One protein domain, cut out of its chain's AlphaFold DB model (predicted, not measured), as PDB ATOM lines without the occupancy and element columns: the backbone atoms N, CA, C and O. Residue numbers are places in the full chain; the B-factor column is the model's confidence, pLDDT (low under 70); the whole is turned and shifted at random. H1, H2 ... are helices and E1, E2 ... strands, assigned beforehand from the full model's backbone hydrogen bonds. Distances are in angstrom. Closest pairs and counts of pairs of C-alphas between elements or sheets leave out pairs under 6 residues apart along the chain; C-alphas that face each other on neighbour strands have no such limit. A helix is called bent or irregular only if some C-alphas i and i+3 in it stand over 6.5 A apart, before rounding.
ATOM      1  N   ASP A 361     122.247  -1.572  67.672       69.94
ATOM      2  CA  ASP A 361     122.307  -2.592  68.724       69.94
ATOM      3  C   ASP A 361     122.669  -3.992  68.198       69.94
ATOM      4  O   ASP A 361     123.437  -4.705  68.851       69.94
ATOM      5  N   LEU A 362     122.222  -4.377  66.989       84.63
ATOM      6  CA  LEU A 362     122.629  -5.667  66.398       84.63
ATOM      7  C   LEU A 362     124.130  -5.673  66.127       84.63
ATOM      8  O   LEU A 362     124.806  -6.667  66.372       84.63
ATOM      9  N   ASP A 363     124.664  -4.545  65.667       85.02
ATOM     10  CA  ASP A 363     126.081  -4.374  65.372       85.02
ATOM     11  C   ASP A 363     126.961  -4.528  66.624       85.02
ATOM     12  O   ASP A 363     128.137  -4.886  66.518       85.02
ATOM     13  N   MET A 364     126.412  -4.270  67.816       85.87
ATOM     14  CA  MET A 364     127.055  -4.564  69.097       85.87
ATOM     15  C   MET A 364     126.868  -6.033  69.499       85.87
ATOM     16  O   MET A 364     127.850  -6.674  69.883       85.87
ATOM     17  N   LEU A 365     125.656  -6.588  69.392       89.26
ATOM     18  CA  LEU A 365     125.383  -7.986  69.746       89.26
ATOM     19  C   LEU A 365     126.193  -8.962  68.877       89.26
ATOM     20  O   LEU A 365     126.848  -9.850  69.413       89.26
ATOM     21  N   ILE A 366     126.251  -8.746  67.561       91.94
ATOM     22  CA  ILE A 366     127.049  -9.532  66.603       91.94
ATOM     23  C   ILE A 366     128.536  -9.522  66.984       91.94
ATOM     24  O   ILE A 366     129.190 -10.563  66.932       91.94
ATOM     25  N   LYS A 367     129.077  -8.369  67.404       90.97
ATOM     26  CA  LYS A 367     130.470  -8.262  67.876       90.97
ATOM     27  C   LYS A 367     130.690  -9.039  69.174       90.97
ATOM     28  O   LYS A 367     131.721  -9.684  69.297       90.97
ATOM     29  N   ARG A 368     129.735  -9.016  70.112       91.80
ATOM     30  CA  ARG A 368     129.824  -9.775  71.373       91.80
ATOM     31  C   ARG A 368     129.676 -11.288  71.160       91.80
ATOM     32  O   ARG A 368     130.464 -12.033  71.722       91.80
ATOM     33  N   ILE A 369     128.750 -11.739  70.309       94.12
ATOM     34  CA  ILE A 369     128.584 -13.165  69.966       94.12
ATOM     35  C   ILE A 369     129.857 -13.722  69.309       94.12
ATOM     36  O   ILE A 369     130.327 -14.788  69.687       94.12
ATOM     37  N   ARG A 370     130.483 -12.970  68.392       94.11
ATOM     38  CA  ARG A 370     131.764 -13.345  67.752       94.11
ATOM     39  C   ARG A 370     132.982 -13.349  68.696       94.11
ATOM     40  O   ARG A 370     134.080 -13.661  68.240       94.11
ATOM     41  N   LEU A 371     132.809 -12.975  69.966       93.66
ATOM     42  CA  LEU A 371     133.835 -12.998  71.017       93.66
ATOM     43  C   LEU A 371     133.579 -14.081  72.084       93.66
ATOM     44  O   LEU A 371     134.319 -14.135  73.061       93.66
ATOM     45  N   LEU A 372     132.554 -14.925  71.920       94.56
ATOM     46  CA  LEU A 372     132.331 -16.084  72.788       94.56
ATOM     47  C   LEU A 372     133.314 -17.213  72.442       94.56
ATOM     48  O   LEU A 372     133.499 -17.526  71.265       94.56
ATOM     49  N   ASP A 373     133.867 -17.891  73.450       92.88
ATOM     50  CA  ASP A 373     134.742 -19.060  73.244       92.88
ATOM     51  C   ASP A 373     134.004 -20.239  72.576       92.88
ATOM     52  O   ASP A 373     134.614 -21.047  71.874       92.88
ATOM     53  N   CYS A 374     132.681 -20.318  72.749       93.46
ATOM     54  CA  CYS A 374     131.802 -21.312  72.132       93.46
ATOM     55  C   CYS A 374     131.304 -20.938  70.717       93.46
ATOM     56  O   CYS A 374     130.520 -21.688  70.136       93.46
ATOM     57  N   PHE A 375     131.730 -19.804  70.143       95.85
ATOM     58  CA  PHE A 375     131.258 -19.348  68.831       95.85
ATOM     59  C   PHE A 375     131.834 -20.170  67.664       95.85
ATOM     60  O   PHE A 375     133.018 -20.051  67.329       95.85
ATOM     61  N   ASP A 376     130.984 -20.929  66.960       94.76
ATOM     62  CA  ASP A 376     131.363 -21.504  65.668       94.76
ATOM     63  C   ASP A 376     131.365 -20.431  64.568       94.76
ATOM     64  O   ASP A 376     130.382 -19.730  64.307       94.76
ATOM     65  N   LYS A 377     132.494 -20.362  63.862       93.98
ATOM     66  CA  LYS A 377     132.722 -19.504  62.701       93.98
ATOM     67  C   LYS A 377     131.816 -19.865  61.526       93.98
ATOM     68  O   LYS A 377     131.556 -18.976  60.717       93.98
ATOM     69  N   SER A 378     131.301 -21.094  61.429       94.27
ATOM     70  CA  SER A 378     130.317 -21.463  60.398       94.27
ATOM     71  C   SER A 378     129.032 -20.620  60.486       94.27
ATOM     72  O   SER A 378     128.433 -20.279  59.467       94.27
ATOM     73  N   HIS A 379     128.663 -20.164  61.689       94.50
ATOM     74  CA  HIS A 379     127.459 -19.367  61.939       94.50
ATOM     75  C   HIS A 379     127.606 -17.886  61.513       94.50
ATOM     76  O   HIS A 379     126.630 -17.132  61.540       94.50
ATOM     77  N   THR A 380     128.806 -17.447  61.101       92.65
ATOM     78  CA  THR A 380     129.172 -16.032  60.857       92.65
ATOM     79  C   THR A 380     128.241 -15.292  59.897       92.65
ATOM     80  O   THR A 380     127.920 -14.126  60.161       92.65
ATOM     81  N   ASP A 381     127.808 -15.962  58.825       91.38
ATOM     82  CA  ASP A 381     126.985 -15.384  57.754       91.38
ATOM     83  C   ASP A 381     125.482 -15.411  58.080       91.38
ATOM     84  O   ASP A 381     124.704 -14.632  57.530       91.38
ATOM     85  N   PHE A 382     125.075 -16.261  59.027       93.10
ATOM     86  CA  PHE A 382     123.695 -16.374  59.500       93.10
ATOM     87  C   PHE A 382     123.372 -15.389  60.632       93.10
ATOM     88  O   PHE A 382     122.205 -15.050  60.820       93.10
ATOM     89  N   LEU A 383     124.382 -14.871  61.345       92.01
ATOM     90  CA  LEU A 383     124.201 -13.940  62.469       92.01
ATOM     91  C   LEU A 383     123.252 -12.776  62.154       92.01
ATOM     92  O   LEU A 383     122.268 -12.588  62.861       92.01
ATOM     93  N   LEU A 384     123.525 -11.993  61.105       90.77
ATOM     94  CA  LEU A 384     122.703 -10.819  60.789       90.77
ATOM     95  C   LEU A 384     121.298 -11.197  60.268       90.77
ATOM     96  O   LEU A 384     120.336 -10.657  60.816       90.77
ATOM     97  N   PRO A 385     121.132 -12.122  59.295       89.98
ATOM     98  CA  PRO A 385     119.806 -12.542  58.840       89.98
ATOM     99  C   PRO A 385     118.917 -13.123  59.944       89.98
ATOM    100  O   PRO A 385     117.749 -12.756  60.023       89.98
ATOM    101  N   LEU A 386     119.443 -13.987  60.821       92.39
ATOM    102  CA  LEU A 386     118.624 -14.599  61.873       92.39
ATOM    103  C   LEU A 386     118.297 -13.604  62.992       92.39
ATOM    104  O   LEU A 386     117.158 -13.558  63.445       92.39
ATOM    105  N   LEU A 387     119.233 -12.736  63.396       91.89
ATOM    106  CA  LEU A 387     118.928 -11.690  64.381       91.89
ATOM    107  C   LEU A 387     117.862 -10.702  63.873       91.89
ATOM    108  O   LEU A 387     117.055 -10.227  64.665       91.89
ATOM    109  N   GLN A 388     117.781 -10.439  62.565       89.01
ATOM    110  CA  GLN A 388     116.683  -9.643  62.000       89.01
ATOM    111  C   GLN A 388     115.300 -10.309  62.174       89.01
ATOM    112  O   GLN A 388     114.312  -9.589  62.305       89.01
ATOM    113  N   LEU A 389     115.224 -11.645  62.240       90.55
ATOM    114  CA  LEU A 389     113.979 -12.403  62.458       90.55
ATOM    115  C   LEU A 389     113.577 -12.512  63.941       90.55
ATOM    116  O   LEU A 389     112.403 -12.724  64.239       90.55
ATOM    117  N   ALA A 390     114.513 -12.351  64.886       87.56
ATOM    118  CA  ALA A 390     114.215 -12.413  66.324       87.56
ATOM    119  C   ALA A 390     113.356 -11.227  66.815       87.56
ATOM    120  O   ALA A 390     112.545 -11.380  67.731       87.56
ATOM    121  N   GLY A 391     113.514 -10.056  66.189       82.12
ATOM    122  CA  GLY A 391     112.844  -8.811  66.566       82.12
ATOM    123  C   GLY A 391     113.609  -7.997  67.618       82.12
ATOM    124  O   GLY A 391     114.154  -8.530  68.586       82.12
ATOM    125  N   ASN A 392     113.642  -6.676  67.421       77.53
ATOM    126  CA  ASN A 392     114.485  -5.757  68.196       77.53
ATOM    127  C   ASN A 392     114.185  -5.778  69.702       77.53
ATOM    128  O   ASN A 392     115.119  -5.732  70.501       77.53
ATOM    129  N   ASP A 393     112.910  -5.893  70.085       77.44
ATOM    130  CA  ASP A 393     112.473  -5.882  71.486       77.44
ATOM    131  C   ASP A 393     113.201  -6.962  72.296       77.44
ATOM    132  O   ASP A 393     113.846  -6.665  73.300       77.44
ATOM    133  N   LYS A 394     113.198  -8.208  71.802       79.09
ATOM    134  CA  LYS A 394     113.850  -9.344  72.470       79.09
ATOM    135  C   LYS A 394     115.368  -9.270  72.428       79.09
ATOM    136  O   LYS A 394     116.017  -9.702  73.373       79.09
ATOM    137  N   ILE A 395     115.936  -8.665  71.387       81.99
ATOM    138  CA  ILE A 395     117.379  -8.419  71.299       81.99
ATOM    139  C   ILE A 395     117.842  -7.383  72.336       81.99
ATOM    140  O   ILE A 395     118.933  -7.527  72.891       81.99
ATOM    141  N   SER A 396     117.009  -6.390  72.659       78.83
ATOM    142  CA  SER A 396     117.311  -5.399  73.702       78.83
ATOM    143  C   SER A 396     117.370  -5.995  75.121       78.83
ATOM    144  O   SER A 396     118.041  -5.441  75.991       78.83
ATOM    145  N   GLU A 397     116.738  -7.153  75.337       81.06
ATOM    146  CA  GLU A 397     116.700  -7.884  76.612       81.06
ATOM    147  C   GLU A 397     117.851  -8.907  76.772       81.06
ATOM    148  O   GLU A 397     117.925  -9.600  77.790       81.06
ATOM    149  N   VAL A 398     118.764  -9.040  75.797       84.20
ATOM    150  CA  VAL A 398     119.843 -10.049  75.843       84.20
ATOM    151  C   VAL A 398     120.980  -9.619  76.781       84.20
ATOM    152  O   VAL A 398     121.984  -9.034  76.368       84.20
ATOM    153  N   TYR A 399     120.839  -9.972  78.059       80.97
ATOM    154  CA  TYR A 399     121.898  -9.847  79.067       80.97
ATOM    155  C   TYR A 399     122.907 -11.009  78.998       80.97
ATOM    156  O   TYR A 399     124.117 -10.782  78.934       80.97
ATOM    157  N   GLU A 400     122.424 -12.255  78.969       89.57
ATOM    158  CA  GLU A 400     123.246 -13.476  78.962       89.57
ATOM    159  C   GLU A 400     123.531 -13.929  77.519       89.57
ATOM    160  O   GLU A 400     122.854 -14.790  76.962       89.57
ATOM    161  N   ILE A 401     124.528 -13.308  76.882       92.11
ATOM    162  CA  ILE A 401     124.789 -13.457  75.436       92.11
ATOM    163  C   ILE A 401     125.221 -14.878  75.047       92.11
ATOM    164  O   ILE A 401     124.814 -15.364  73.995       92.11
ATOM    165  N   GLU A 402     126.003 -15.558  75.890       92.84
ATOM    166  CA  GLU A 402     126.371 -16.964  75.675       92.84
ATOM    167  C   GLU A 402     125.143 -17.875  75.717       92.84
ATOM    168  O   GLU A 402     124.919 -18.665  74.802       92.84
ATOM    169  N   LYS A 403     124.292 -17.696  76.730       93.15
ATOM    170  CA  LYS A 403     123.046 -18.443  76.878       93.15
ATOM    171  C   LYS A 403     122.101 -18.207  75.702       93.15
ATOM    172  O   LYS A 403     121.599 -19.162  75.127       93.15
ATOM    173  N   PHE A 404     121.919 -16.956  75.281       93.84
ATOM    174  CA  PHE A 404     121.140 -16.629  74.084       93.84
ATOM    175  C   PHE A 404     121.722 -17.275  72.815       93.84
ATOM    176  O   PHE A 404     120.970 -17.759  71.970       93.84
ATOM    177  N   TYR A 405     123.049 -17.328  72.673       95.11
ATOM    178  CA  TYR A 405     123.677 -17.998  71.535       95.11
ATOM    179  C   TYR A 405     123.407 -19.514  71.537       95.11
ATOM    180  O   TYR A 405     122.980 -20.060  70.519       95.11
ATOM    181  N   VAL A 406     123.592 -20.179  72.680       95.21
ATOM    182  CA  VAL A 406     123.444 -21.638  72.809       95.21
ATOM    183  C   VAL A 406     121.980 -22.090  72.818       95.21
ATOM    184  O   VAL A 406     121.627 -23.002  72.079       95.21
ATOM    185  N   GLU A 407     121.117 -21.457  73.613       94.66
ATOM    186  CA  GLU A 407     119.725 -21.892  73.819       94.66
ATOM    187  C   GLU A 407     118.741 -21.343  72.777       94.66
ATOM    188  O   GLU A 407     117.653 -21.892  72.634       94.66
ATOM    189  N   GLN A 408     119.070 -20.252  72.074       93.87
ATOM    190  CA  GLN A 408     118.126 -19.586  71.162       93.87
ATOM    191  C   GLN A 408     118.674 -19.445  69.737       93.87
ATOM    192  O   GLN A 408     117.960 -19.772  68.792       93.87
ATOM    193  N   PHE A 409     119.922 -19.000  69.548       94.98
ATOM    194  CA  PHE A 409     120.477 -18.802  68.202       94.98
ATOM    195  C   PHE A 409     120.816 -20.119  67.486       94.98
ATOM    196  O   PHE A 409     120.482 -20.256  66.310       94.98
ATOM    197  N   ILE A 410     121.453 -21.085  68.159       95.65
ATOM    198  CA  ILE A 410     121.788 -22.380  67.538       95.65
ATOM    199  C   ILE A 410     120.514 -23.151  67.123       95.65
ATOM    200  O   ILE A 410     120.402 -23.467  65.937       95.65
ATOM    201  N   PRO A 411     119.491 -23.335  67.985       96.08
ATOM    202  CA  PRO A 411     118.217 -23.922  67.562       96.08
ATOM    203  C   PRO A 411     117.504 -23.126  66.457       96.08
ATOM    204  O   PRO A 411     116.885 -23.716  65.574       96.08
ATOM    205  N   ALA A 412     117.619 -21.791  66.438       95.37
ATOM    206  CA  ALA A 412     117.069 -20.980  65.349       95.37
ATOM    207  C   ALA A 412     117.783 -21.202  64.002       95.37
ATOM    208  O   ALA A 412     117.151 -21.054  62.957       95.37
ATOM    209  N   LEU A 413     119.066 -21.576  63.996       94.91
ATOM    210  CA  LEU A 413     119.803 -21.932  62.780       94.91
ATOM    211  C   LEU A 413     119.388 -23.309  62.234       94.91
ATOM    212  O   LEU A 413     119.240 -23.469  61.018       94.91
ATOM    213  N   GLU A 414     119.146 -24.275  63.119       94.19
ATOM    214  CA  GLU A 414     118.575 -25.582  62.764       94.19
ATOM    215  C   GLU A 414     117.155 -25.403  62.203       94.19
ATOM    216  O   GLU A 414     116.880 -25.790  61.067       94.19
ATOM    217  N   ASN A 415     116.290 -24.677  62.918       94.36
ATOM    218  CA  ASN A 415     114.938 -24.330  62.468       94.36
ATOM    219  C   ASN A 415     114.921 -23.535  61.153       94.36
ATOM    220  O   ASN A 415     114.058 -23.763  60.312       94.36
ATOM    221  N   TRP A 416     115.879 -22.635  60.923       93.50
ATOM    222  CA  TRP A 416     116.019 -21.922  59.647       93.50
ATOM    223  C   TRP A 416     116.439 -22.835  58.488       93.50
ATOM    224  O   TRP A 416     116.086 -22.573  57.336       93.50
ATOM    225  N   THR A 417     117.177 -23.907  58.777       92.71
ATOM    226  CA  THR A 417     117.526 -24.933  57.786       92.71
ATOM    227  C   THR A 417     116.291 -25.767  57.455       92.71
ATOM    228  O   THR A 417     115.905 -25.829  56.289       92.71
ATOM    229  N   ASN A 418     115.583 -26.261  58.473       92.98
ATOM    230  CA  ASN A 418     114.316 -26.984  58.324       92.98
ATOM    231  C   ASN A 418     113.265 -26.144  57.566       92.98
ATOM    232  O   ASN A 418     112.624 -26.636  56.641       92.98
ATOM    233  N   TYR A 419     113.152 -24.844  57.864       92.27
ATOM    234  CA  TYR A 419     112.268 -23.904  57.160       92.27
ATOM    235  C   TYR A 419     112.590 -23.758  55.665       92.27
ATOM    236  O   TYR A 419     111.691 -23.512  54.862       92.27
ATOM    237  N   ARG A 420     113.859 -23.894  55.259       90.56
ATOM    238  CA  ARG A 420     114.247 -23.842  53.838       90.56
ATOM    239  C   ARG A 420     113.874 -25.109  53.076       90.56
ATOM    240  O   ARG A 420     113.689 -25.025  51.864       90.56
ATOM    241  N   GLU A 421     113.780 -26.239  53.767       92.99
ATOM    242  CA  GLU A 421     113.363 -27.519  53.194       92.99
ATOM    243  C   GLU A 421     111.830 -27.623  53.177       92.99
ATOM    244  O   GLU A 421     111.241 -27.756  52.102       92.99
ATOM    245  N   ASN A 422     111.181 -27.416  54.330       90.73
ATOM    246  CA  ASN A 422     109.729 -27.487  54.515       90.73
ATOM    247  C   ASN A 422     109.140 -26.163  55.069       90.73
ATOM    248  O   ASN A 422     108.750 -26.090  56.240       90.73
ATOM    249  N   PRO A 423     108.977 -25.103  54.245       89.43
ATOM    250  CA  PRO A 423     108.460 -23.805  54.700       89.43
ATOM    251  C   PRO A 423     107.075 -23.842  55.367       89.43
ATOM    252  O   PRO A 423     106.711 -22.911  56.079       89.43
ATOM    253  N   THR A 424     106.288 -24.889  55.110       87.81
ATOM    254  CA  THR A 424     104.919 -25.080  55.616       87.81
ATOM    255  C   THR A 424     104.834 -25.588  57.055       87.81
ATOM    256  O   THR A 424     103.745 -25.572  57.621       87.81
ATOM    257  N   GLU A 425     105.938 -26.049  57.645       86.82
ATOM    258  CA  GLU A 425     105.980 -26.498  59.049       86.82
ATOM    259  C   GLU A 425     106.083 -25.325  60.038       86.82
ATOM    260  O   GLU A 425     105.736 -25.454  61.211       86.82
ATOM    261  N   PHE A 426     106.518 -24.157  59.558       89.38
ATOM    262  CA  PHE A 426     106.773 -22.974  60.374       89.38
ATOM    263  C   PHE A 426     105.659 -21.939  60.232       89.38
ATOM    264  O   PHE A 426     105.107 -21.712  59.154       89.38
ATOM    265  N   PHE A 427     105.352 -21.257  61.335       89.36
ATOM    266  CA  PHE A 427     104.387 -20.165  61.337       89.36
ATOM    267  C   PHE A 427     105.046 -18.886  60.806       89.36
ATOM    268  O   PHE A 427     105.906 -18.304  61.465       89.36
ATOM    269  N   ASP A 428     104.645 -18.439  59.616       90.73
ATOM    270  CA  ASP A 428     105.059 -17.147  59.069       90.73
ATOM    271  C   ASP A 428     104.195 -16.022  59.650       90.73
ATOM    272  O   ASP A 428     103.015 -15.877  59.326       90.73
ATOM    273  N   THR A 429     104.799 -15.176  60.485       88.41
ATOM    274  CA  THR A 429     104.110 -14.023  61.082       88.41
ATOM    275  C   THR A 429     103.686 -12.971  60.052       88.41
ATOM    276  O   THR A 429     102.867 -12.110  60.384       88.41
ATOM    277  N   ASN A 430     104.204 -13.024  58.822       90.74
ATOM    278  CA  ASN A 430     103.838 -12.165  57.696       90.74
ATOM    279  C   ASN A 430     102.923 -12.845  56.661       90.74
ATOM    280  O   ASN A 430     102.577 -12.203  55.665       90.74
ATOM    281  N   ALA A 431     102.460 -14.075  56.916       87.43
ATOM    282  CA  ALA A 431     101.446 -14.731  56.094       87.43
ATOM    283  C   ALA A 431     100.218 -13.824  55.884       87.43
ATOM    284  O   ALA A 431      99.728 -13.185  56.817       87.43
ATOM    285  N   ASP A 432      99.753 -13.748  54.633       86.17
ATOM    286  CA  ASP A 432      98.628 -12.924  54.166       86.17
ATOM    287  C   ASP A 432      98.706 -11.408  54.483       86.17
ATOM    288  O   ASP A 432      97.717 -10.686  54.327       86.17
ATOM    289  N   LYS A 433      99.881 -10.879  54.869       90.25
ATOM    290  CA  LYS A 433     100.106  -9.440  55.099       90.25
ATOM    291  C   LYS A 433     100.751  -8.748  53.898       90.25
ATOM    292  O   LYS A 433     101.615  -9.301  53.219       90.25
ATOM    293  N   PHE A 434     100.377  -7.487  53.685       89.96
ATOM    294  CA  PHE A 434     100.816  -6.675  52.551       89.96
ATOM    295  C   PHE A 434     101.321  -5.294  53.005       89.96
ATOM    296  O   PHE A 434     100.706  -4.643  53.847       89.96
ATOM    297  N   GLU A 435     102.422  -4.828  52.413       90.54
ATOM    298  CA  GLU A 435     102.838  -3.425  52.420       90.54
ATOM    299  C   GLU A 435     101.942  -2.646  51.441       90.54
ATOM    300  O   GLU A 435     101.898  -2.945  50.242       90.54
ATOM    301  N   GLU A 436     101.208  -1.656  51.951       90.27
ATOM    302  CA  GLU A 436     100.322  -0.805  51.156       90.27
ATOM    303  C   GLU A 436     100.982   0.543  50.855       90.27
ATOM    304  O   GLU A 436     101.307   1.304  51.769       90.27
ATOM    305  N   TYR A 437     101.115   0.903  49.577       90.56
ATOM    306  CA  TYR A 437     101.599   2.227  49.182       90.56
ATOM    307  C   TYR A 437     100.789   2.834  48.035       90.56
ATOM    308  O   TYR A 437     100.221   2.143  47.191       90.56
ATOM    309  N   TYR A 438     100.713   4.166  48.009       89.53
ATOM    310  CA  TYR A 438      99.919   4.905  47.026       89.53
ATOM    311  C   TYR A 438     100.804   5.519  45.945       89.53
ATOM    312  O   TYR A 438     101.595   6.424  46.214       89.53
ATOM    313  N   GLU A 439     100.601   5.103  44.696       90.29
ATOM    314  CA  GLU A 439     101.278   5.673  43.537       90.29
ATOM    315  C   GLU A 439     100.275   6.196  42.498       90.29
ATOM    316  O   GLU A 439      99.460   5.461  41.952       90.29
ATOM    317  N   ASN A 440     100.341   7.496  42.188       88.67
ATOM    318  CA  ASN A 440      99.480   8.168  41.198       88.67
ATOM    319  C   ASN A 440      97.956   7.976  41.409       88.67
ATOM    320  O   ASN A 440      97.233   7.709  40.453       88.67
ATOM    321  N   GLU A 441      97.466   8.132  42.644       86.18
ATOM    322  CA  GLU A 441      96.066   7.858  43.047       86.18
ATOM    323  C   GLU A 441      95.661   6.361  42.994       86.18
ATOM    324  O   GLU A 441      94.525   6.038  43.330       86.18
ATOM    325  N   MET A 442      96.569   5.431  42.658       78.60
ATOM    326  CA  MET A 442      96.349   3.981  42.778       78.60
ATOM    327  C   MET A 442      96.954   3.439  44.077       78.60
ATOM    328  O   MET A 442      98.091   3.764  44.414       78.60
ATOM    329  N   LYS A 443      96.206   2.584  44.782       89.66
ATOM    330  CA  LYS A 443      96.735   1.733  45.853       89.66
ATOM    331  C   LYS A 443      97.506   0.570  45.219       89.66
ATOM    332  O   LYS A 443      97.002  -0.050  44.280       89.66
ATOM    333  N   ILE A 444      98.704   0.295  45.715       89.56
ATOM    334  CA  ILE A 444      99.508  -0.879  45.382       89.56
ATOM    335  C   ILE A 444      99.713  -1.662  46.678       89.56
ATOM    336  O   ILE A 444     100.073  -1.092  47.704       89.56
ATOM    337  N   GLU A 445      99.441  -2.959  46.616       91.02
ATOM    338  CA  GLU A 445      99.574  -3.913  47.715       91.02
ATOM    339  C   GLU A 445     100.684  -4.889  47.315       91.02
ATOM    340  O   GLU A 445     100.631  -5.481  46.236       91.02
ATOM    341  N   THR A 446     101.727  -5.008  48.133       88.13
ATOM    342  CA  THR A 446     102.872  -5.903  47.894       88.13
ATOM    343  C   THR A 446     102.987  -6.854  49.079       88.13
ATOM    344  O   THR A 446     103.015  -6.357  50.200       88.13
ATOM    345  N   PRO A 447     103.024  -8.188  48.898       89.79
ATOM    346  CA  PRO A 447     103.125  -9.106  50.031       89.79
ATOM    347  C   PRO A 447     104.400  -8.821  50.829       89.79
ATOM    348  O   PRO A 447     105.452  -8.538  50.247       89.79
ATOM    349  N   LEU A 448     104.303  -8.872  52.158       88.76
ATOM    350  CA  LEU A 448     105.472  -8.738  53.021       88.76
ATOM    351  C   LEU A 448     106.434  -9.913  52.804       88.76
ATOM    352  O   LEU A 448     106.036 -11.014  52.428       88.76
ATOM    353  N   SER A 449     107.723  -9.673  53.044       87.01
ATOM    354  CA  SER A 449     108.715 -10.747  53.067       87.01
ATOM    355  C   SER A 449     108.402 -11.726  54.208       87.01
ATOM    356  O   SER A 449     108.057 -11.253  55.297       87.01
ATOM    357  N   PRO A 450     108.545 -13.049  53.995       87.90
ATOM    358  CA  PRO A 450     108.318 -14.042  55.039       87.90
ATOM    359  C   PRO A 450     109.128 -13.753  56.302       87.90
ATOM    360  O   PRO A 450     110.313 -13.420  56.223       87.90
ATOM    361  N   ASN A 451     108.482 -13.888  57.454       90.09
ATOM    362  CA  ASN A 451     109.059 -13.692  58.778       90.09
ATOM    363  C   ASN A 451     108.660 -14.881  59.681       90.09
ATOM    364  O   ASN A 451     107.744 -14.748  60.506       90.09
ATOM    365  N   PRO A 452     109.279 -16.062  59.471       92.90
ATOM    366  CA  PRO A 452     108.952 -17.295  60.183       92.90
ATOM    367  C   PRO A 452     109.391 -17.265  61.651       92.90
ATOM    368  O   PRO A 452     110.476 -16.787  61.980       92.90
ATOM    369  N   GLU A 453     108.569 -17.844  62.525       93.03
ATOM    370  CA  GLU A 453     108.921 -18.114  63.923       93.03
ATOM    371  C   GLU A 453     109.928 -19.272  64.005       93.03
ATOM    372  O   GLU A 453     109.544 -20.440  64.072       93.03
ATOM    373  N   ILE A 454     111.222 -18.942  63.975       94.06
ATOM    374  CA  ILE A 454     112.331 -19.911  64.039       94.06
ATOM    375  C   ILE A 454     113.003 -19.984  65.415       94.06
ATOM    376  O   ILE A 454     113.631 -20.995  65.726       94.06
ATOM    377  N   PHE A 455     112.893 -18.948  66.254       94.82
ATOM    378  CA  PHE A 455     113.497 -18.967  67.591       94.82
ATOM    379  C   PHE A 455     112.592 -19.704  68.592       94.82
ATOM    380  O   PHE A 455     111.379 -19.468  68.576       94.82
ATOM    381  N   PRO A 456     113.144 -20.519  69.515       93.53
ATOM    382  CA  PRO A 456     112.356 -21.207  70.542       93.53
ATOM    383  C   PRO A 456     111.419 -20.265  71.313       93.53
ATOM    384  O   PRO A 456     110.215 -20.514  71.358       93.53
ATOM    385  N   PHE A 457     111.907 -19.099  71.760       92.04
ATOM    386  CA  PHE A 457     111.078 -18.116  72.475       92.04
ATOM    387  C   PHE A 457     109.864 -17.601  71.673       92.04
ATOM    388  O   PHE A 457     108.881 -17.149  72.268       92.04
ATOM    389  N   GLN A 458     109.908 -17.623  70.333       92.68
ATOM    390  CA  GLN A 458     108.784 -17.220  69.475       92.68
ATOM    391  C   GLN A 458     107.709 -18.312  69.473       92.68
ATOM    392  O   GLN A 458     106.533 -18.029  69.710       92.68
ATOM    393  N   ILE A 459     108.140 -19.564  69.304       90.04
ATOM    394  CA  ILE A 459     107.296 -20.763  69.335       90.04
ATOM    395  C   ILE A 459     106.640 -20.914  70.720       90.04
ATOM    396  O   ILE A 459     105.423 -21.082  70.811       90.04
TER     397      ILE A 459
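What this domain is: This is residues 361 to 459 of the 583 residues of an uncharacterized protein of Caenorhabditis elegans (UniProt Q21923). A two-stranded antiparallel hairpin, E1 and E2, forms an arm at one end of a loose helical body, and residues 438 to 443 at its tip stick out free. In the body the long kinked helix H5 has H3 crossing it at residues 409 to 413, the short H6 packed on it at residues 408 to 412, and H1 meeting it near their ends, at Ile 369 and Ile 401, to make a corner; the chain leaves H5 through residues 422 to 433 to reach the arm and comes back through residues 448 to 455 to H6. The printed part has 99 residues, with six named helices and two named strands in the order H1 H2 H3 H4 H5 E1 E2 H6, and its class is mostly helix. The whole is loose, with a radius of gyration of the C-alphas of 16.1 A, and elongated, spanning 55 by 30 by 22 A.

Where its parts are: E1 is residues 434 to 439, 15.3 A long, beginning at C-alpha 434 (100.816, -6.675, 52.551). E2 is residues 442 to 447, 16.4 A. H5 is residues 401 to 421, 28.7 A, with a kink of 30 degrees near residue 408; it is only just irregular, with C-alphas 407 and 410 6.6 A apart. H1 is residues 361 to 369, 12.4 A, beginning at C-alpha 361 (122.307, -2.592, 68.724). H2 is residues 377 to 381, 8.6 A, and is irregular, with C-alphas 378 and 381 7.4 A apart. H3 is residues 383 to 390, 10.8 A, and H4 is residues 392 to 396, 6.2 A. H6 is residues 456 to 459, 5.2 A, ending at C-alpha 459 (107.296, -20.763, 69.335).

How they stand to each other: E1 and E2 are a hairpin, antiparallel at 154 degrees, with N 437 and O 444 2.9 A apart and N 446 and O 435 3.0 A apart, within hydrogen-bond range. E2 and H5 are apart. H5 is the hub. With residues 408 to 412 alone it touches H6, the closest C-alphas being those of Gln 408 and Pro 456, 6.0 A apart. With residues 409 to 413 alone it only just touches H3, with 3 pairs of C-alphas within 8 A, the closest those of Leu 386 and Ala 412 at 7.4 A; their lines are about perpendicular at 87 degrees. With residues 401 to 405 alone it touches H1, about perpendicular at 79 degrees, closest at the C-alphas of Ile 369 and Ile 401, 6.7 A. H1 touches H3 at a steep tilt of 58 degrees, opposite ways, closest at the C-alphas of Ile 366 and Leu 383, 6.7 A. H4 is close to H1 but not clearly touching, the C-alphas of Asp 361 and Ser 396 being 7.6 A apart. H2 and H3 meet only through their link. In H4 every O i to N i+4 pair is within hydrogen-bond range; H1 has 4 of 5, H3 3 of 4, H5 15 of 17, H2 0 of 1 but 1 of 2 O i to N i+3 pairs, and H6 is too short for an O i to N i+4 pair.

The domain as a whole: The two C-alphas farthest apart, those of Asp 373 and Glu 441, are 56.0 A apart. The printed part has no cut. The link from H5 to E1, 12 residues, is long. Mean pLDDT of the printed part is 90.1, and residue 361 is under 70.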